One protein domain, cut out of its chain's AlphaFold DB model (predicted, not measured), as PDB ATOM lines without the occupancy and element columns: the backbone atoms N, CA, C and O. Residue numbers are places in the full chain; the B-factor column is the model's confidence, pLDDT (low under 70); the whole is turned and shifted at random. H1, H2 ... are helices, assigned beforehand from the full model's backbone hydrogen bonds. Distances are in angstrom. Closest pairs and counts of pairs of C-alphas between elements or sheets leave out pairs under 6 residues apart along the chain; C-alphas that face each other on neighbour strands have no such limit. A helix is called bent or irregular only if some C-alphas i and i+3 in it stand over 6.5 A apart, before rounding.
ATOM      1  N   PRO A 162     317.235 378.202 237.558       88.75
ATOM      2  CA  PRO A 162     318.446 377.435 237.293       88.75
ATOM      3  C   PRO A 162     318.725 377.260 235.787       88.75
ATOM      4  O   PRO A 162     317.804 376.978 235.008       88.75
ATOM      5  N   PRO A 163     319.989 377.390 235.336       86.38
ATOM      6  CA  PRO A 163     320.323 377.469 233.912       86.38
ATOM      7  C   PRO A 163     319.968 376.200 233.120       86.38
ATOM      8  O   PRO A 163     319.747 376.279 231.909       86.38
ATOM      9  N   TRP A 164     319.854 375.047 233.788       87.25
ATOM     10  CA  TRP A 164     319.430 373.777 233.193       87.25
ATOM     11  C   TRP A 164     317.962 373.763 232.746       87.25
ATOM     12  O   TRP A 164     317.616 373.051 231.801       87.25
ATOM     13  N   LEU A 165     317.089 374.566 233.369       91.38
ATOM     14  CA  LEU A 165     315.637 374.446 233.213       91.38
ATOM     15  C   LEU A 165     315.156 374.704 231.784       91.38
ATOM     16  O   LEU A 165     314.369 373.931 231.238       91.38
ATOM     17  N   ARG A 166     315.636 375.778 231.150       92.31
ATOM     18  CA  ARG A 166     315.187 376.173 229.802       92.31
ATOM     19  C   ARG A 166     315.579 375.152 228.716       92.31
ATOM     20  O   ARG A 166     314.711 374.834 227.900       92.31
ATOM     21  N   PRO A 167     316.819 374.617 228.676       90.19
ATOM     22  CA  PRO A 167     317.154 373.447 227.859       90.19
ATOM     23  C   PRO A 167     316.267 372.233 228.163       90.19
ATOM     24  O   PRO A 167     315.698 371.651 227.240       90.19
ATOM     25  N   THR A 168     316.086 371.908 229.446       88.06
ATOM     26  CA  THR A 168     315.285 370.768 229.915       88.06
ATOM     27  C   THR A 168     313.841 370.805 229.416       88.06
ATOM     28  O   THR A 168     313.391 369.846 228.790       88.06
ATOM     29  N   VAL A 169     313.112 371.908 229.628       93.75
ATOM     30  CA  VAL A 169     311.693 372.004 229.240       93.75
ATOM     31  C   VAL A 169     311.537 371.856 227.726       93.75
ATOM     32  O   VAL A 169     310.624 371.173 227.265       93.75
ATOM     33  N   ARG A 170     312.465 372.421 226.941       93.81
ATOM     34  CA  ARG A 170     312.493 372.249 225.480       93.81
ATOM     35  C   ARG A 170     312.720 370.791 225.076       93.81
ATOM     36  O   ARG A 170     311.996 370.303 224.215       93.81
ATOM     37  N   PHE A 171     313.680 370.103 225.699       90.81
ATOM     38  CA  PHE A 171     313.983 368.699 225.402       90.81
ATOM     39  C   PHE A 171     312.807 367.773 225.743       90.81
ATOM     40  O   PHE A 171     312.376 366.997 224.896       90.81
ATOM     41  N   VAL A 172     312.228 367.907 226.942       90.62
ATOM     42  CA  VAL A 172     311.075 367.105 227.390       90.62
ATOM     43  C   VAL A 172     309.864 367.315 226.473       90.62
ATOM     44  O   VAL A 172     309.245 366.345 226.039       90.62
ATOM     45  N   CYS A 173     309.557 368.563 226.101       95.25
ATOM     46  CA  CYS A 173     308.460 368.852 225.169       95.25
ATOM     47  C   CYS A 173     308.719 368.313 223.753       95.25
ATOM     48  O   CYS A 173     307.772 367.935 223.067       95.25
ATOM     49  N   HIS A 174     309.980 368.269 223.309       95.12
ATOM     50  CA  HIS A 174     310.365 367.700 222.019       95.12
ATOM     51  C   HIS A 174     310.237 366.166 222.012       95.12
ATOM     52  O   HIS A 174     309.563 365.624 221.141       95.12
ATOM     53  N   GLU A 175     310.802 365.472 223.008       94.12
ATOM     54  CA  GLU A 175     310.717 364.006 223.165       94.12
ATOM     55  C   GLU A 175     309.280 363.482 223.284       94.12
ATOM     56  O   GLU A 175     308.997 362.357 222.875       94.12
ATOM     57  N   LEU A 176     308.371 364.278 223.854       93.12
ATOM     58  CA  LEU A 176     306.958 363.918 223.986       93.12
ATOM     59  C   LEU A 176     306.112 364.311 222.758       93.12
ATOM     60  O   LEU A 176     304.935 363.966 222.709       93.12
ATOM     61  N   GLY A 177     306.692 364.998 221.762       94.06
ATOM     62  CA  GLY A 177     306.032 365.354 220.498       94.06
ATOM     63  C   GLY A 177     305.272 366.688 220.484       94.06
ATOM     64  O   GLY A 177     304.575 366.977 219.513       94.06
ATOM     65  N   TYR A 178     305.411 367.526 221.516       95.19
ATOM     66  CA  TYR A 178     304.689 368.801 221.660       95.19
ATOM     67  C   TYR A 178     305.634 369.995 221.933       95.19
ATOM     68  O   TYR A 178     305.448 370.716 222.918       95.19
ATOM     69  N   PRO A 179     306.637 370.280 221.071       95.44
ATOM     70  CA  PRO A 179     307.624 371.344 221.307       95.44
ATOM     71  C   PRO A 179     307.001 372.744 221.470       95.44
ATOM     72  O   PRO A 179     307.563 373.594 222.159       95.44
ATOM     73  N   ILE A 180     305.808 372.968 220.904       94.88
ATOM     74  CA  ILE A 180     305.020 374.203 221.044       94.88
ATOM     75  C   ILE A 180     304.564 374.496 222.488       94.88
ATOM     76  O   ILE A 180     304.251 375.642 222.798       94.88
ATOM     77  N   LEU A 181     304.556 373.505 223.389       94.88
ATOM     78  CA  LEU A 181     304.184 373.701 224.798       94.88
ATOM     79  C   LEU A 181     305.332 374.249 225.660       94.88
ATOM     80  O   LEU A 181     305.075 374.782 226.739       94.88
ATOM     81  N   ALA A 182     306.588 374.177 225.200       95.94
ATOM     82  CA  ALA A 182     307.743 374.592 225.999       95.94
ATOM     83  C   ALA A 182     307.702 376.071 226.461       95.94
ATOM     84  O   ALA A 182     308.024 376.321 227.625       95.94
ATOM     85  N   PRO A 183     307.283 377.060 225.638       95.38
ATOM     86  CA  PRO A 183     307.098 378.438 226.101       95.38
ATOM     87  C   PRO A 183     305.991 378.560 227.156       95.38
ATOM     88  O   PRO A 183     306.167 379.274 228.141       95.38
ATOM     89  N   THR A 184     304.882 377.834 226.985       94.75
ATOM     90  CA  THR A 184     303.731 377.835 227.902       94.75
ATOM     91  C   THR A 184     304.105 377.282 229.276       94.75
ATOM     92  O   THR A 184     303.774 377.887 230.291       94.75
ATOM     93  N   ILE A 185     304.854 376.177 229.319       95.56
ATOM     94  CA  ILE A 185     305.319 375.559 230.571       95.56
ATOM     95  C   ILE A 185     306.344 376.461 231.270       95.56
ATOM     96  O   ILE A 185     306.236 376.682 232.473       95.56
ATOM     97  N   MET A 186     307.278 377.068 230.525       95.56
ATOM     98  CA  MET A 186     308.199 378.068 231.087       95.56
ATOM     99  C   MET A 186     307.471 379.298 231.653       95.56
ATOM    100  O   MET A 186     307.901 379.835 232.671       95.56
ATOM    101  N   ALA A 187     306.382 379.744 231.018       94.00
ATOM    102  CA  ALA A 187     305.554 380.838 231.525       94.00
ATOM    103  C   ALA A 187     304.752 380.427 232.773       94.00
ATOM    104  O   ALA A 187     304.673 381.205 233.719       94.00
ATOM    105  N   GLY A 188     304.216 379.202 232.812       93.44
ATOM    106  CA  GLY A 188     303.548 378.644 233.993       93.44
ATOM    107  C   GLY A 188     304.477 378.577 235.206       93.44
ATOM    108  O   GLY A 188     304.132 379.088 236.267       93.44
ATOM    109  N   LEU A 189     305.694 378.053 235.026       94.56
ATOM    110  CA  LEU A 189     306.729 378.040 236.067       94.56
ATOM    111  C   LEU A 189     307.057 379.460 236.549       94.56
ATOM    112  O   LEU A 189     307.127 379.688 237.752       94.56
ATOM    113  N   ALA A 190     307.211 380.423 235.631       93.06
ATOM    114  CA  ALA A 190     307.488 381.822 235.970       93.06
ATOM    115  C   ALA A 190     306.370 382.486 236.790       93.06
ATOM    116  O   ALA A 190     306.660 383.353 237.609       93.06
ATOM    117  N   VAL A 191     305.110 382.077 236.604       92.69
ATOM    118  CA  VAL A 191     303.994 382.529 237.447       92.69
ATOM    119  C   VAL A 191     304.062 381.880 238.830       92.69
ATOM    120  O   VAL A 191     304.016 382.609 239.813       92.69
ATOM    121  N   ILE A 192     304.252 380.557 238.925       90.75
ATOM    122  CA  ILE A 192     304.321 379.841 240.216       90.75
ATOM    123  C   ILE A 192     305.481 380.360 241.077       90.75
ATOM    124  O   ILE A 192     305.265 380.732 242.226       90.75
ATOM    125  N   HIS A 193     306.690 380.462 240.514       90.75
ATOM    126  CA  HIS A 193     307.872 380.978 241.219       90.75
ATOM    127  C   HIS A 193     307.641 382.388 241.767       90.75
ATOM    128  O   HIS A 193     308.029 382.706 242.887       90.75
ATOM    129  N   ARG A 194     306.962 383.230 240.984       90.31
ATOM    130  CA  ARG A 194     306.634 384.599 241.369       90.31
ATOM    131  C   ARG A 194     305.520 384.664 242.422       90.31
ATOM    132  O   ARG A 194     305.537 385.571 243.246       90.31
ATOM    133  N   GLU A 195     304.563 383.739 242.411       90.19
ATOM    134  CA  GLU A 195     303.497 383.671 243.419       90.19
ATOM    135  C   GLU A 195     304.040 383.170 244.771       90.19
ATOM    136  O   GLU A 195     303.767 383.816 245.779       90.19
ATOM    137  N   VAL A 196     304.930 382.167 244.788       89.50
ATOM    138  CA  VAL A 196     305.690 381.759 245.993       89.50
ATOM    139  C   VAL A 196     306.550 382.916 246.525       89.50
ATOM    140  O   VAL A 196     306.473 383.261 247.704       89.50
ATOM    141  N   GLU A 197     307.307 383.587 245.652       88.25
ATOM    142  CA  GLU A 197     308.096 384.774 246.006       88.25
ATOM    143  C   GLU A 197     307.248 385.919 246.594       88.25
ATOM    144  O   GLU A 197     307.675 386.579 247.542       88.25
ATOM    145  N   ASP A 198     306.090 386.227 246.000       88.19
ATOM    146  CA  ASP A 198     305.223 387.323 246.450       88.19
ATOM    147  C   ASP A 198     304.506 386.966 247.774       88.19
ATOM    148  O   ASP A 198     304.241 387.871 248.570       88.19
ATOM    149  N   GLU A 199     304.262 385.680 248.068       87.75
ATOM    150  CA  GLU A 199     303.697 385.216 249.347       87.75
ATOM    151  C   GLU A 199     304.737 385.173 250.480       87.75
ATOM    152  O   GLU A 199     304.471 385.730 251.550       87.75
ATOM    153  N   ALA A 200     305.961 384.686 250.236       86.56
ATOM    154  CA  ALA A 200     307.073 384.779 251.196       86.56
ATOM    155  C   ALA A 200     307.398 386.244 251.575       86.56
ATOM    156  O   ALA A 200     307.653 386.578 252.732       86.56
ATOM    157  N   LYS A 201     307.292 387.180 250.619       85.94
ATOM    158  CA  LYS A 201     307.413 388.634 250.875       85.94
ATOM    159  C   LYS A 201     306.195 389.252 251.575       85.94
ATOM    160  O   LYS A 201     306.268 390.415 251.990       85.94
ATOM    161  N   SER A 202     305.070 388.537 251.645       87.19
ATOM    162  CA  SER A 202     303.828 389.006 252.269       87.19
ATOM    163  C   SER A 202     303.654 388.522 253.707       87.19
ATOM    164  O   SER A 202     302.988 389.221 254.470       87.19
ATOM    165  N   LYS A 203     304.233 387.372 254.076       83.00
ATOM    166  CA  LYS A 203     304.244 386.877 255.459       83.00
ATOM    167  C   LYS A 203     305.129 387.735 256.376       83.00
ATOM    168  O   LYS A 203     304.666 388.150 257.436       83.00
ATOM    169  N   ARG A 204     306.355 388.069 255.938       78.94
ATOM    170  CA  ARG A 204     307.343 388.845 256.723       78.94
ATOM    171  C   ARG A 204     306.718 390.118 257.347       78.94
ATOM    172  O   ARG A 204     306.302 391.016 256.599       78.94
ATOM    173  N   PRO A 205     306.640 390.230 258.691       72.81
ATOM    174  CA  PRO A 205     305.786 391.204 259.372       72.81
ATOM    175  C   PRO A 205     306.247 392.648 259.142       72.81
ATOM    176  O   PRO A 205     307.304 393.100 259.582       72.81
ATOM    177  N   ASP A 223     311.282 377.193 253.942       78.56
ATOM    178  CA  ASP A 223     310.759 375.907 253.426       78.56
ATOM    179  C   ASP A 223     310.046 376.035 252.066       78.56
ATOM    180  O   ASP A 223     310.389 375.364 251.095       78.56
ATOM    181  N   MET A 224     309.110 376.979 251.916       83.38
ATOM    182  CA  MET A 224     308.339 377.129 250.668       83.38
ATOM    183  C   MET A 224     309.175 377.517 249.435       83.38
ATOM    184  O   MET A 224     308.730 377.281 248.307       83.38
ATOM    185  N   THR A 225     310.357 378.118 249.614       85.38
ATOM    186  CA  THR A 225     311.262 378.431 248.493       85.38
ATOM    187  C   THR A 225     312.187 377.252 248.199       85.38
ATOM    188  O   THR A 225     312.369 376.907 247.031       85.38
ATOM    189  N   GLU A 226     312.699 376.584 249.235       89.00
ATOM    190  CA  GLU A 226     313.494 375.358 249.099       89.00
ATOM    191  C   GLU A 226     312.675 374.238 248.432       89.00
ATOM    192  O   GLU A 226     313.085 373.698 247.400       89.00
ATOM    193  N   TRP A 227     311.441 374.009 248.895       89.62
ATOM    194  CA  TRP A 227     310.476 373.082 248.298       89.62
ATOM    195  C   TRP A 227     310.257 373.328 246.800       89.62
ATOM    196  O   TRP A 227     310.118 372.372 246.027       89.62
ATOM    197  N   LEU A 228     310.224 374.596 246.368       90.12
ATOM    198  CA  LEU A 228     310.048 374.966 244.962       90.12
ATOM    199  C   LEU A 228     311.270 374.582 244.114       90.12
ATOM    200  O   LEU A 228     311.094 374.143 242.973       90.12
ATOM    201  N   GLU A 229     312.485 374.741 244.645       89.06
ATOM    202  CA  GLU A 229     313.718 374.344 243.959       89.06
ATOM    203  C   GLU A 229     313.882 372.815 243.918       89.06
ATOM    204  O   GLU A 229     314.215 372.275 242.858       89.06
ATOM    205  N   GLU A 230     313.538 372.103 244.997       89.81
ATOM    206  CA  GLU A 230     313.491 370.633 245.025       89.81
ATOM    207  C   GLU A 230     312.467 370.062 244.027       89.81
ATOM    208  O   GLU A 230     312.771 369.184 243.212       89.81
ATOM    209  N   ASN A 231     311.231 370.573 244.051       92.31
ATOM    210  CA  ASN A 231     310.112 370.032 243.271       92.31
ATOM    211  C   ASN A 231     310.009 370.624 241.860       92.31
ATOM    212  O   ASN A 231     309.042 370.365 241.138       92.31
ATOM    213  N   LEU A 232     311.015 371.376 241.412       91.75
ATOM    214  CA  LEU A 232     310.989 372.086 240.133       91.75
ATOM    215  C   LEU A 232     310.856 371.123 238.937       91.75
ATOM    216  O   LEU A 232     310.129 371.405 237.981       91.75
ATOM    217  N   THR A 233     311.468 369.935 238.999       90.69
ATOM    218  CA  THR A 233     311.285 368.881 237.978       90.69
ATOM    219  C   THR A 233     309.876 368.277 237.998       90.69
ATOM    220  O   THR A 233     309.277 368.078 236.935       90.69
ATOM    221  N   SER A 234     309.310 368.062 239.187       92.44
ATOM    222  CA  SER A 234     307.929 367.613 239.395       92.44
ATOM    223  C   SER A 234     306.919 368.612 238.824       92.44
ATOM    224  O   SER A 234     305.990 368.217 238.119       92.44
ATOM    225  N   LEU A 235     307.141 369.911 239.042       93.19
ATOM    226  CA  LEU A 235     306.312 371.000 238.519       93.19
ATOM    227  C   LEU A 235     306.391 371.122 236.990       93.19
ATOM    228  O   LEU A 235     305.357 371.316 236.350       93.19
ATOM    229  N   VAL A 236     307.570 370.935 236.378       93.88
ATOM    230  CA  VAL A 236     307.708 370.839 234.907       93.88
ATOM    231  C   VAL A 236     306.825 369.716 234.356       93.88
ATOM    232  O   VAL A 236     306.081 369.926 233.396       93.88
ATOM    233  N   ALA A 237     306.896 368.528 234.961       92.19
ATOM    234  CA  ALA A 237     306.129 367.365 234.532       92.19
ATOM    235  C   ALA A 237     304.611 367.558 234.745       92.19
ATOM    236  O   ALA A 237     303.818 367.217 233.864       92.19
ATOM    237  N   ALA A 238     304.202 368.146 235.873       92.81
ATOM    238  CA  ALA A 238     302.805 368.442 236.189       92.81
ATOM    239  C   ALA A 238     302.194 369.482 235.232       92.81
ATOM    240  O   ALA A 238     301.124 369.251 234.662       92.81
ATOM    241  N   LEU A 239     302.896 370.596 234.981       92.88
ATOM    242  CA  LEU A 239     302.480 371.622 234.017       92.88
ATOM    243  C   LEU A 239     302.443 371.091 232.581       92.88
ATOM    244  O   LEU A 239     301.560 371.476 231.810       92.88
ATOM    245  N   TYR A 240     303.361 370.191 232.220       93.81
ATOM    246  CA  TYR A 240     303.309 369.494 230.938       93.81
ATOM    247  C   TYR A 240     302.035 368.644 230.818       93.81
ATOM    248  O   TYR A 240     301.297 368.791 229.840       93.81
ATOM    249  N   LEU A 241     301.735 367.801 231.816       92.31
ATOM    250  CA  LEU A 241     300.543 366.948 231.786       92.31
ATOM    251  C   LEU A 241     299.259 367.783 231.716       92.31
ATOM    252  O   LEU A 241     298.412 367.514 230.866       92.31
ATOM    253  N   TYR A 242     299.150 368.826 232.543       92.69
ATOM    254  CA  TYR A 242     298.031 369.772 232.520       92.69
ATOM    255  C   TYR A 242     297.859 370.440 231.144       92.69
ATOM    256  O   TYR A 242     296.748 370.526 230.617       92.69
ATOM    257  N   SER A 243     298.963 370.861 230.518       91.06
ATOM    258  CA  SER A 243     298.937 371.458 229.178       91.06
ATOM    259  C   SER A 243     298.404 370.475 228.128       91.06
ATOM    260  O   SER A 243     297.572 370.846 227.301       91.06
ATOM    261  N   VAL A 244     298.833 369.209 228.175       90.38
ATOM    262  CA  VAL A 244     298.393 368.170 227.231       90.38
ATOM    263  C   VAL A 244     296.935 367.763 227.446       90.38
ATOM    264  O   VAL A 244     296.199 367.630 226.466       90.38
ATOM    265  N   THR A 245     296.484 367.574 228.689       89.19
ATOM    266  CA  THR A 245     295.083 367.211 228.965       89.19
ATOM    267  C   THR A 245     294.131 368.342 228.580       89.19
ATOM    268  O   THR A 245     293.127 368.078 227.915       89.19
ATOM    269  N   SER A 246     294.490 369.598 228.873       87.81
ATOM    270  CA  SER A 246     293.758 370.792 228.432       87.81
ATOM    271  C   SER A 246     293.640 370.865 226.900       87.81
ATOM    272  O   SER A 246     292.530 370.934 226.362       87.81
ATOM    273  N   TRP A 247     294.758 370.736 226.170       84.44
ATOM    274  CA  TRP A 247     294.756 370.736 224.699       84.44
ATOM    275  C   TRP A 247     293.914 369.602 224.100       84.44
ATOM    276  O   TRP A 247     293.161 369.825 223.150       84.44
ATOM    277  N   ARG A 248     293.998 368.387 224.658       86.62
ATOM    278  CA  ARG A 248     293.177 367.246 224.214       86.62
ATOM    279  C   ARG A 248     291.688 367.457 224.503       86.62
ATOM    280  O   ARG A 248     290.873 367.055 223.678       86.62
ATOM    281  N   GLY A 249     291.330 368.114 225.609       85.75
ATOM    282  CA  GLY A 249     289.948 368.502 225.915       85.75
ATOM    283  C   GLY A 249     289.347 369.396 224.828       85.75
ATOM    284  O   GLY A 249     288.325 369.049 224.240       85.75
ATOM    285  N   VAL A 250     290.045 370.479 224.468       81.25
ATOM    286  CA  VAL A 250     289.620 371.413 223.404       81.25
ATOM    287  C   VAL A 250     289.516 370.725 222.033       81.25
ATOM    288  O   VAL A 250     288.650 371.067 221.226       81.25
ATOM    289  N   LEU A 251     290.373 369.737 221.746       80.31
ATOM    290  CA  LEU A 251     290.268 368.938 220.520       80.31
ATOM    291  C   LEU A 251     289.040 368.013 220.533       80.31
ATOM    292  O   LEU A 251     288.322 367.980 219.533       80.31
ATOM    293  N   ARG A 252     288.742 367.344 221.656       85.06
ATOM    294  CA  ARG A 252     287.533 366.512 221.809       85.06
ATOM    295  C   ARG A 252     286.248 367.331 221.681       85.06
ATOM    296  O   ARG A 252     285.369 366.927 220.927       85.06
ATOM    297  N   GLU A 253     286.155 368.502 222.323       84.56
ATOM    298  CA  GLU A 253     285.001 369.407 222.162       84.56
ATOM    299  C   GLU A 253     284.774 369.764 220.679       84.56
ATOM    300  O   GLU A 253     283.648 369.702 220.185       84.56
ATOM    301  N   ARG A 254     285.847 370.056 219.930       84.31
ATOM    302  CA  ARG A 254     285.786 370.359 218.486       84.31
ATOM    303  C   ARG A 254     285.454 369.156 217.596       84.31
ATOM    304  O   ARG A 254     285.031 369.368 216.461       84.31
ATOM    305  N   GLN A 255     285.666 367.925 218.058       84.94
ATOM    306  CA  GLN A 255     285.240 366.708 217.353       84.94
ATOM    307  C   GLN A 255     283.763 366.415 217.635       84.94
ATOM    308  O   GLN A 255     282.982 366.313 216.692       84.94
ATOM    309  N   ALA A 256     283.342 366.446 218.902       85.00
ATOM    310  CA  ALA A 256     281.937 366.294 219.289       85.00
ATOM    311  C   ALA A 256     281.022 367.332 218.601       85.00
ATOM    312  O   ALA A 256     279.952 366.986 218.099       85.00
ATOM    313  N   GLN A 257     281.473 368.588 218.473       85.06
ATOM    314  CA  GLN A 257     280.766 369.637 217.721       85.06
ATOM    315  C   GLN A 257     280.613 369.353 216.215       85.06
ATOM    316  O   GLN A 257     279.704 369.902 215.594       85.06
ATOM    317  N   LYS A 258     281.478 368.526 215.610       88.06
ATOM    318  CA  LYS A 258     281.349 368.093 214.206       88.06
ATOM    319  C   LYS A 258     280.458 366.864 214.051       88.06
ATOM    320  O   LYS A 258     279.789 366.734 213.034       88.06
ATOM    321  N   PHE A 276     295.206 359.085 231.535       87.06
ATOM    322  CA  PHE A 276     296.047 359.721 232.552       87.06
ATOM    323  C   PHE A 276     297.219 358.824 232.980       87.06
ATOM    324  O   PHE A 276     298.365 359.266 232.968       87.06
ATOM    325  N   GLN A 277     296.966 357.543 233.273       89.50
ATOM    326  CA  GLN A 277     298.018 356.584 233.642       89.50
ATOM    327  C   GLN A 277     299.010 356.298 232.498       89.50
ATOM    328  O   GLN A 277     300.193 356.054 232.750       89.50
ATOM    329  N   LEU A 278     298.554 356.332 231.239       90.69
ATOM    330  CA  LEU A 278     299.429 356.206 230.067       90.69
ATOM    331  C   LEU A 278     300.307 357.450 229.876       90.69
ATOM    332  O   LEU A 278     301.497 357.298 229.605       90.69
ATOM    333  N   ASP A 279     299.759 358.653 230.058       87.25
ATOM    334  CA  ASP A 279     300.529 359.897 229.969       87.25
ATOM    335  C   ASP A 279     301.509 360.047 231.147       87.25
ATOM    336  O   ASP A 279     302.674 360.364 230.916       87.25
ATOM    337  N   GLU A 280     301.103 359.721 232.383       90.62
ATOM    338  CA  GLU A 280     301.986 359.628 233.562       90.62
ATOM    339  C   GLU A 280     303.193 358.722 233.263       90.62
ATOM    340  O   GLU A 280     304.345 359.115 233.455       90.62
ATOM    341  N   LYS A 281     302.944 357.522 232.719       92.69
ATOM    342  CA  LYS A 281     304.003 356.574 232.348       92.69
ATOM    343  C   LYS A 281     304.883 357.085 231.199       92.69
ATOM    344  O   LYS A 281     306.091 356.854 231.222       92.69
ATOM    345  N   ALA A 282     304.305 357.753 230.201       91.31
ATOM    346  CA  ALA A 282     305.047 358.301 229.064       91.31
ATOM    347  C   ALA A 282     305.965 359.464 229.476       91.31
ATOM    348  O   ALA A 282     307.108 359.524 229.027       91.31
ATOM    349  N   ILE A 283     305.488 360.343 230.366       89.19
ATOM    350  CA  ILE A 283     306.255 361.461 230.927       89.19
ATOM    351  C   ILE A 283     307.419 360.924 231.762       89.19
ATOM    352  O   ILE A 283     308.568 361.231 231.451       89.19
ATOM    353  N   LEU A 284     307.159 360.065 232.756       89.81
ATOM    354  CA  LEU A 284     308.217 359.474 233.590       89.81
ATOM    355  C   LEU A 284     309.263 358.739 232.729       89.81
ATOM    356  O   LEU A 284     310.460 358.981 232.865       89.81
ATOM    357  N   GLY A 285     308.814 357.957 231.740       91.56
ATOM    358  CA  GLY A 285     309.689 357.277 230.782       91.56
ATOM    359  C   GLY A 285     310.458 358.196 229.818       91.56
ATOM    360  O   GLY A 285     311.387 357.726 229.159       91.56
ATOM    361  N   VAL A 286     310.112 359.484 229.703       90.06
ATOM    362  CA  VAL A 286     310.948 360.505 229.045       90.06
ATOM    363  C   VAL A 286     311.986 361.055 230.012       90.06
ATOM    364  O   VAL A 286     313.158 361.087 229.647       90.06
ATOM    365  N   PHE A 287     311.606 361.409 231.241       85.81
ATOM    366  CA  PHE A 287     312.551 361.873 232.265       85.81
ATOM    367  C   PHE A 287     313.647 360.830 232.550       85.81
ATOM    368  O   PHE A 287     314.826 361.183 232.595       85.81
ATOM    369  N   ASP A 288     313.302 359.539 232.598       87.69
ATOM    370  CA  ASP A 288     314.275 358.441 232.691       87.69
ATOM    371  C   ASP A 288     315.244 358.400 231.492       87.69
ATOM    372  O   ASP A 288     316.447 358.182 231.674       87.69
ATOM    373  N   ARG A 289     314.762 358.665 230.264       86.12
ATOM    374  CA  ARG A 289     315.638 358.782 229.083       86.12
ATOM    375  C   ARG A 289     316.568 359.984 229.194       86.12
ATOM    376  O   ARG A 289     317.763 359.800 228.964       86.12
ATOM    377  N   VAL A 290     316.067 361.161 229.592       82.62
ATOM    378  CA  VAL A 290     316.899 362.363 229.809       82.62
ATOM    379  C   VAL A 290     318.004 362.060 230.824       82.62
ATOM    380  O   VAL A 290     319.181 362.251 230.511       82.62
ATOM    381  N   ARG A 291     317.653 361.482 231.986       80.69
ATOM    382  CA  ARG A 291     318.612 361.066 233.025       80.69
ATOM    383  C   ARG A 291     319.674 360.118 232.451       80.69
ATOM    384  O   ARG A 291     320.860 360.277 232.730       80.69
ATOM    385  N   SER A 292     319.276 359.180 231.584       83.19
ATOM    386  CA  SER A 292     320.194 358.234 230.929       83.19
ATOM    387  C   SER A 292     321.125 358.850 229.871       83.19
ATOM    388  O   SER A 292     322.158 358.251 229.573       83.19
ATOM    389  N   VAL A 293     320.769 360.006 229.295       80.50
ATOM    390  CA  VAL A 293     321.609 360.763 228.347       80.50
ATOM    391  C   VAL A 293     322.589 361.651 229.111       80.50
ATOM    392  O   VAL A 293     323.789 361.583 228.854       80.50
ATOM    393  N   VAL A 294     322.099 362.417 230.090       73.50
ATOM    394  CA  VAL A 294     322.915 363.307 230.936       73.50
ATOM    395  C   VAL A 294     323.962 362.501 231.714       73.50
ATOM    396  O   VAL A 294     325.160 362.750 231.582       73.50
ATOM    397  N   GLY A 295     323.539 361.462 232.444       70.31
ATOM    398  CA  GLY A 295     324.419 360.671 233.314       70.31
ATOM    399  C   GLY A 295     325.513 359.867 232.596       70.31
ATOM    400  O   GLY A 295     326.444 359.395 233.240       70.31
ATOM    401  N   PHE A 312     322.128 368.461 239.576       61.50
ATOM    402  CA  PHE A 312     321.924 367.832 240.887       61.50
ATOM    403  C   PHE A 312     320.437 367.675 241.248       61.50
ATOM    404  O   PHE A 312     319.990 366.559 241.499       61.50
ATOM    405  N   GLY A 313     319.634 368.740 241.118       63.34
ATOM    406  CA  GLY A 313     318.168 368.707 241.289       63.34
ATOM    407  C   GLY A 313     317.393 367.946 240.197       63.34
ATOM    408  O   GLY A 313     316.190 368.137 240.038       63.34
ATOM    409  N   TRP A 314     318.070 367.118 239.392       68.56
ATOM    410  CA  TRP A 314     317.483 366.368 238.276       68.56
ATOM    411  C   TRP A 314     317.347 364.861 238.526       68.56
ATOM    412  O   TRP A 314     316.869 364.125 237.658       68.56
ATOM    413  N   GLN A 315     317.786 364.374 239.689       63.34
ATOM    414  CA  GLN A 315     317.920 362.938 239.924       63.34
ATOM    415  C   GLN A 315     316.615 362.296 240.431       63.34
ATOM    416  O   GLN A 315     316.233 361.248 239.903       63.34
ATOM    417  N   ASP A 316     315.854 362.964 241.302       67.75
ATOM    418  CA  ASP A 316     314.761 362.356 242.084       67.75
ATOM    419  C   ASP A 316     313.329 362.788 241.703       67.75
ATOM    420  O   ASP A 316     312.475 363.022 242.560       67.75
ATOM    421  N   LEU A 317     313.000 362.800 240.402       80.62
ATOM    422  CA  LEU A 317     311.589 362.796 239.980       80.62
ATOM    423  C   LEU A 317     310.931 361.455 240.352       80.62
ATOM    424  O   LEU A 317     310.904 360.504 239.565       80.62
ATOM    425  N   GLN A 318     310.397 361.380 241.566       85.81
ATOM    426  CA  GLN A 318     309.631 360.244 242.055       85.81
ATOM    427  C   GLN A 318     308.167 360.349 241.612       85.81
ATOM    428  O   GLN A 318     307.598 361.432 241.485       85.81
ATOM    429  N   ARG A 319     307.488 359.203 241.465       86.88
ATOM    430  CA  ARG A 319     306.039 359.180 241.173       86.88
ATOM    431  C   ARG A 319     305.208 359.877 242.262       86.88
ATOM    432  O   ARG A 319     304.110 360.338 241.976       86.88
ATOM    433  N   ARG A 320     305.725 359.949 243.496       88.94
ATOM    434  CA  ARG A 320     305.118 360.691 244.605       88.94
ATOM    435  C   ARG A 320     305.238 362.204 244.395       88.94
ATOM    436  O   ARG A 320     304.213 362.838 244.188       88.94
ATOM    437  N   THR A 321     306.455 362.747 244.327       87.19
ATOM    438  CA  THR A 321     306.690 364.194 244.139       87.19
ATOM    439  C   THR A 321     306.034 364.728 242.860       87.19
ATOM    440  O   THR A 321     305.436 365.801 242.881       87.19
ATOM    441  N   PHE A 322     306.001 363.939 241.779       89.44
ATOM    442  CA  PHE A 322     305.209 364.237 240.576       89.44
ATOM    443  C   PHE A 322     303.708 364.451 240.858       89.44
ATOM    444  O   PHE A 322     303.106 365.389 240.336       89.44
ATOM    445  N   ARG A 323     303.090 363.582 241.666       89.62
ATOM    446  CA  ARG A 323     301.663 363.657 242.018       89.62
ATOM    447  C   ARG A 323     301.382 364.784 243.003       89.62
ATOM    448  O   ARG A 323     300.384 365.477 242.835       89.62
ATOM    449  N   ASP A 324     302.274 365.002 243.958       88.69
ATOM    450  CA  ASP A 324     302.157 366.075 244.944       88.69
ATOM    451  C   ASP A 324     302.253 367.451 244.237       88.69
ATOM    452  O   ASP A 324     301.377 368.302 244.399       88.69
ATOM    453  N   ALA A 325     303.200 367.623 243.304       88.12
ATOM    454  CA  ALA A 325     303.276 368.798 242.428       88.12
ATOM    455  C   ALA A 325     302.067 368.940 241.477       88.12
ATOM    456  O   ALA A 325     301.648 370.058 241.169       88.12
ATOM    457  N   LEU A 326     301.470 367.832 241.021       87.81
ATOM    458  CA  LEU A 326     300.234 367.869 240.232       87.81
ATOM    459  C   LEU A 326     299.039 368.357 241.066       87.81
ATOM    460  O   LEU A 326     298.229 369.120 240.545       87.81
ATOM    461  N   VAL A 327     298.945 367.978 242.345       88.50
ATOM    462  CA  VAL A 327     297.928 368.513 243.268       88.50
ATOM    463  C   VAL A 327     298.105 370.022 243.454       88.50
ATOM    464  O   VAL A 327     297.113 370.742 243.381       88.50
ATOM    465  N   VAL A 328     299.339 370.523 243.583       86.44
ATOM    466  CA  VAL A 328     299.617 371.974 243.645       86.44
ATOM    467  C   VAL A 328     299.182 372.692 242.360       86.44
ATOM    468  O   VAL A 328     298.448 373.677 242.424       86.44
ATOM    469  N   VAL A 329     299.555 372.181 241.179       87.56
ATOM    470  CA  VAL A 329     299.152 372.772 239.886       87.56
ATOM    471  C   VAL A 329     297.629 372.761 239.705       87.56
ATOM    472  O   VAL A 329     297.058 373.763 239.275       87.56
ATOM    473  N   LEU A 330     296.954 371.661 240.053       85.75
ATOM    474  CA  LEU A 330     295.493 371.568 239.984       85.75
ATOM    475  C   LEU A 330     294.807 372.478 241.012       85.75
ATOM    476  O   LEU A 330     293.802 373.094 240.671       85.75
ATOM    477  N   GLY A 331     295.364 372.621 242.217       86.38
ATOM    478  CA  GLY A 331     294.874 373.533 243.251       86.38
ATOM    479  C   GLY A 331     294.923 374.996 242.807       86.38
ATOM    480  O   GLY A 331     293.899 375.673 242.836       86.38
ATOM    481  N   LEU A 332     296.067 375.455 242.288       84.19
ATOM    482  CA  LEU A 332     296.230 376.814 241.747       84.19
ATOM    483  C   LEU A 332     295.293 377.086 240.558       84.19
ATOM    484  O   LEU A 332     294.739 378.179 240.428       84.19
ATOM    485  N   VAL A 333     295.084 376.094 239.687       83.38
ATOM    486  CA  VAL A 333     294.095 376.182 238.600       83.38
ATOM    487  C   VAL A 333     292.671 376.243 239.157       83.38
ATOM    488  O   VAL A 333     291.866 377.029 238.661       83.38
ATOM    489  N   GLN A 334     292.348 375.456 240.183       86.38
ATOM    490  CA  GLN A 334     291.009 375.402 240.761       86.38
ATOM    491  C   GLN A 334     290.664 376.660 241.570       86.38
ATOM    492  O   GLN A 334     289.549 377.149 241.418       86.38
ATOM    493  N   GLU A 335     291.595 377.248 242.331       83.12
ATOM    494  CA  GLU A 335     291.404 378.558 242.985       83.12
ATOM    495  C   GLU A 335     291.104 379.641 241.933       83.12
ATOM    496  O   GLU A 335     290.158 380.417 242.075       83.12
ATOM    497  N   ARG A 336     291.844 379.647 240.815       79.25
ATOM    498  CA  ARG A 336     291.611 380.576 239.694       79.25
ATOM    499  C   ARG A 336     290.271 380.339 238.992       79.25
ATOM    500  O   ARG A 336     289.608 381.308 238.632       79.25
ATOM    501  N   LEU A 337     289.852 379.084 238.808       79.19
ATOM    502  CA  LEU A 337     288.538 378.755 238.245       79.19
ATOM    503  C   LEU A 337     287.400 379.134 239.199       79.19
ATOM    504  O   LEU A 337     286.416 379.699 238.745       79.19
ATOM    505  N   GLN A 338     287.549 378.910 240.507       83.94
ATOM    506  CA  GLN A 338     286.586 379.343 241.526       83.94
ATOM    507  C   GLN A 338     286.506 380.872 241.627       83.94
ATOM    508  O   GLN A 338     285.419 381.414 241.799       83.94
ATOM    509  N   ALA A 339     287.621 381.587 241.455       77.88
ATOM    510  CA  ALA A 339     287.615 383.045 241.361       77.88
ATOM    511  C   ALA A 339     286.876 383.543 240.104       77.88
ATOM    512  O   ALA A 339     286.146 384.526 240.185       77.88
ATOM    513  N   LEU A 340     287.023 382.866 238.958       75.50
ATOM    514  CA  LEU A 340     286.282 383.187 237.731       75.50
ATOM    515  C   LEU A 340     284.789 382.839 237.838       75.50
ATOM    516  O   LEU A 340     283.959 383.646 237.435       75.50
ATOM    517  N   ASP A 341     284.441 381.699 238.429       77.88
ATOM    518  CA  ASP A 341     283.056 381.277 238.670       77.88
ATOM    519  C   ASP A 341     282.361 382.189 239.701       77.88
ATOM    520  O   ASP A 341     281.225 382.612 239.507       77.88
ATOM    521  N   SER A 342     283.070 382.619 240.750       77.81
ATOM    522  CA  SER A 342     282.587 383.638 241.692       77.81
ATOM    523  C   SER A 342     282.413 385.022 241.054       77.81
ATOM    524  O   SER A 342     281.637 385.821 241.581       77.81
ATOM    525  N   ILE A 343     283.121 385.330 239.962       76.62
ATOM    526  CA  ILE A 343     282.853 386.526 239.153       76.62
ATOM    527  C   ILE A 343     281.593 386.272 238.324       76.62
ATOM    528  O   ILE A 343     280.664 387.063 238.435       76.62
ATOM    529  N   ASP A 344     281.521 385.182 237.553       73.75
ATOM    530  CA  ASP A 344     280.419 384.914 236.616       73.75
ATOM    531  C   ASP A 344     279.058 384.798 237.322       73.75
ATOM    532  O   ASP A 344     278.096 385.449 236.915       73.75
ATOM    533  N   ASN A 345     278.983 384.110 238.468       77.31
ATOM    534  CA  ASN A 345     277.778 384.097 239.309       77.31
ATOM    535  C   ASN A 345     277.374 385.516 239.771       77.31
ATOM    536  O   ASN A 345     276.199 385.869 239.719       77.31
ATOM    537  N   ALA A 346     278.334 386.382 240.122       76.81
ATOM    538  CA  ALA A 346     278.075 387.783 240.488       76.81
ATOM    539  C   ALA A 346     277.715 388.702 239.290       76.81
ATOM    540  O   ALA A 346     277.335 389.867 239.491       76.81
ATOM    541  N   LEU A 347     277.821 388.197 238.052       69.44
ATOM    542  CA  LEU A 347     277.226 388.789 236.847       69.44
ATOM    543  C   LEU A 347     275.817 388.217 236.594       69.44
ATOM    544  O   LEU A 347     274.917 388.975 236.240       69.44
ATOM    545  N   LEU A 348     275.623 386.907 236.797       76.56
ATOM    546  CA  LEU A 348     274.372 386.175 236.546       76.56
ATOM    547  C   LEU A 348     273.257 386.465 237.565       76.56
ATOM    548  O   LEU A 348     272.087 386.427 237.195       76.56
ATOM    549  N   GLU A 349     273.585 386.799 238.816       78.56
ATOM    550  CA  GLU A 349     272.602 387.202 239.841       78.56
ATOM    551  C   GLU A 349     272.013 388.619 239.625       78.56
ATOM    552  O   GLU A 349     271.232 389.100 240.448       78.56
TER     553      GLU A 349
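AT A GLANCE: This is residues 162 to 205, 223 to 258, 276 to 295 and 312 to 349 of the 667 residues of the protein "Origin recognition complex subunit 6" of Ophiostoma piceae (strain UAMH 11346) (UniProt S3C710). Helices cross on one another in a flat, spreading cluster: residues 234 to 243 of H4 make the middle, with the helical hairpin of H1 and H2 packed on one side and H5 and H6 crossing on other sides. H3 packs on residues 193 to 200 of H2, while residues 248 to 258 of H4 and residues 334 to 349, of which 334 to 348 belong to H6, stick out as two arms. The printed part has 138 residues with six named helices, H1 to H6 in order, and no named strand; the class is all helix. It is only just compact, close to loose, with a radius of gyration of the C-alphas of 16.8 A and spans of 59 by 56 by 25 A.

IN THESE COORDINATES: Find C-alpha 165 at (315.637, 374.446, 233.213); from there H1 runs to residue 175, 15.3 A. After a tight link, H2 takes residues 179 to 203, 37.7 A; it is irregular, but only just: C-alphas 180 and 183 are 6.9 A apart. H3, residues 223 to 230, has a tight link to H4, which starts with C-alpha 232 at (310.989, 372.086, 240.133) and runs 39.6 A to residue 258. H5 is residues 276 to 294, 27.2 A. H6, residues 319 to 348, runs 41.9 A to C-alpha 348 at (274.372, 386.175, 236.546).

HOW THE PARTS SIT: Begin with H1 and H2, a helical hairpin: they touch, closest at the C-alphas of Cys 173 and Pro 179, 4.7 A, at a steep tilt of 36 degrees, only just past shallow, opposite ways. H2 and H4 are the hubs, touching three helices each. Their closest C-alphas, those of Ile 185 and Leu 239, are 6.0 A apart, at a steep tilt of 55 degrees. H3 touches H2 at a shallow tilt of 20 degrees, closest at Val 196 and Thr 225, C-alphas 7.0 A apart; H3 and H4 meet only through their link. H5 touches H4, closest at the C-alphas of Ala 237 and Ile 283, 6.9 A, and H1, closest at those of Val 172 and Val 286, 6.8 A. H6 touches H4 with residues 321 to 329 alone, closest at the C-alphas of Ser 234 and Phe 322, 4.5 A. H2 and H6 are near each other; H2 and H5 are apart. Every O i to N i+4 pair is within hydrogen-bond range in H1; the counts are 19 of 21 in H2, 3 of 4 in H3, 22 of 23 in H4, 14 of 15 in H5 and 25 of 26 in H6.

THE WHOLE: The C-alphas of Gly 295 and Glu 349, the two farthest apart, are 58.6 A apart. Look for three cuts: C-alphas 205 and 223 are 17.1 A apart, 258 and 276 are 25.0 A, and 295 and 312 are 10.7 A. No link printed whole is long. The mean pLDDT of the printed part is 86.6; residues 312 to 316 and 347 are under 70.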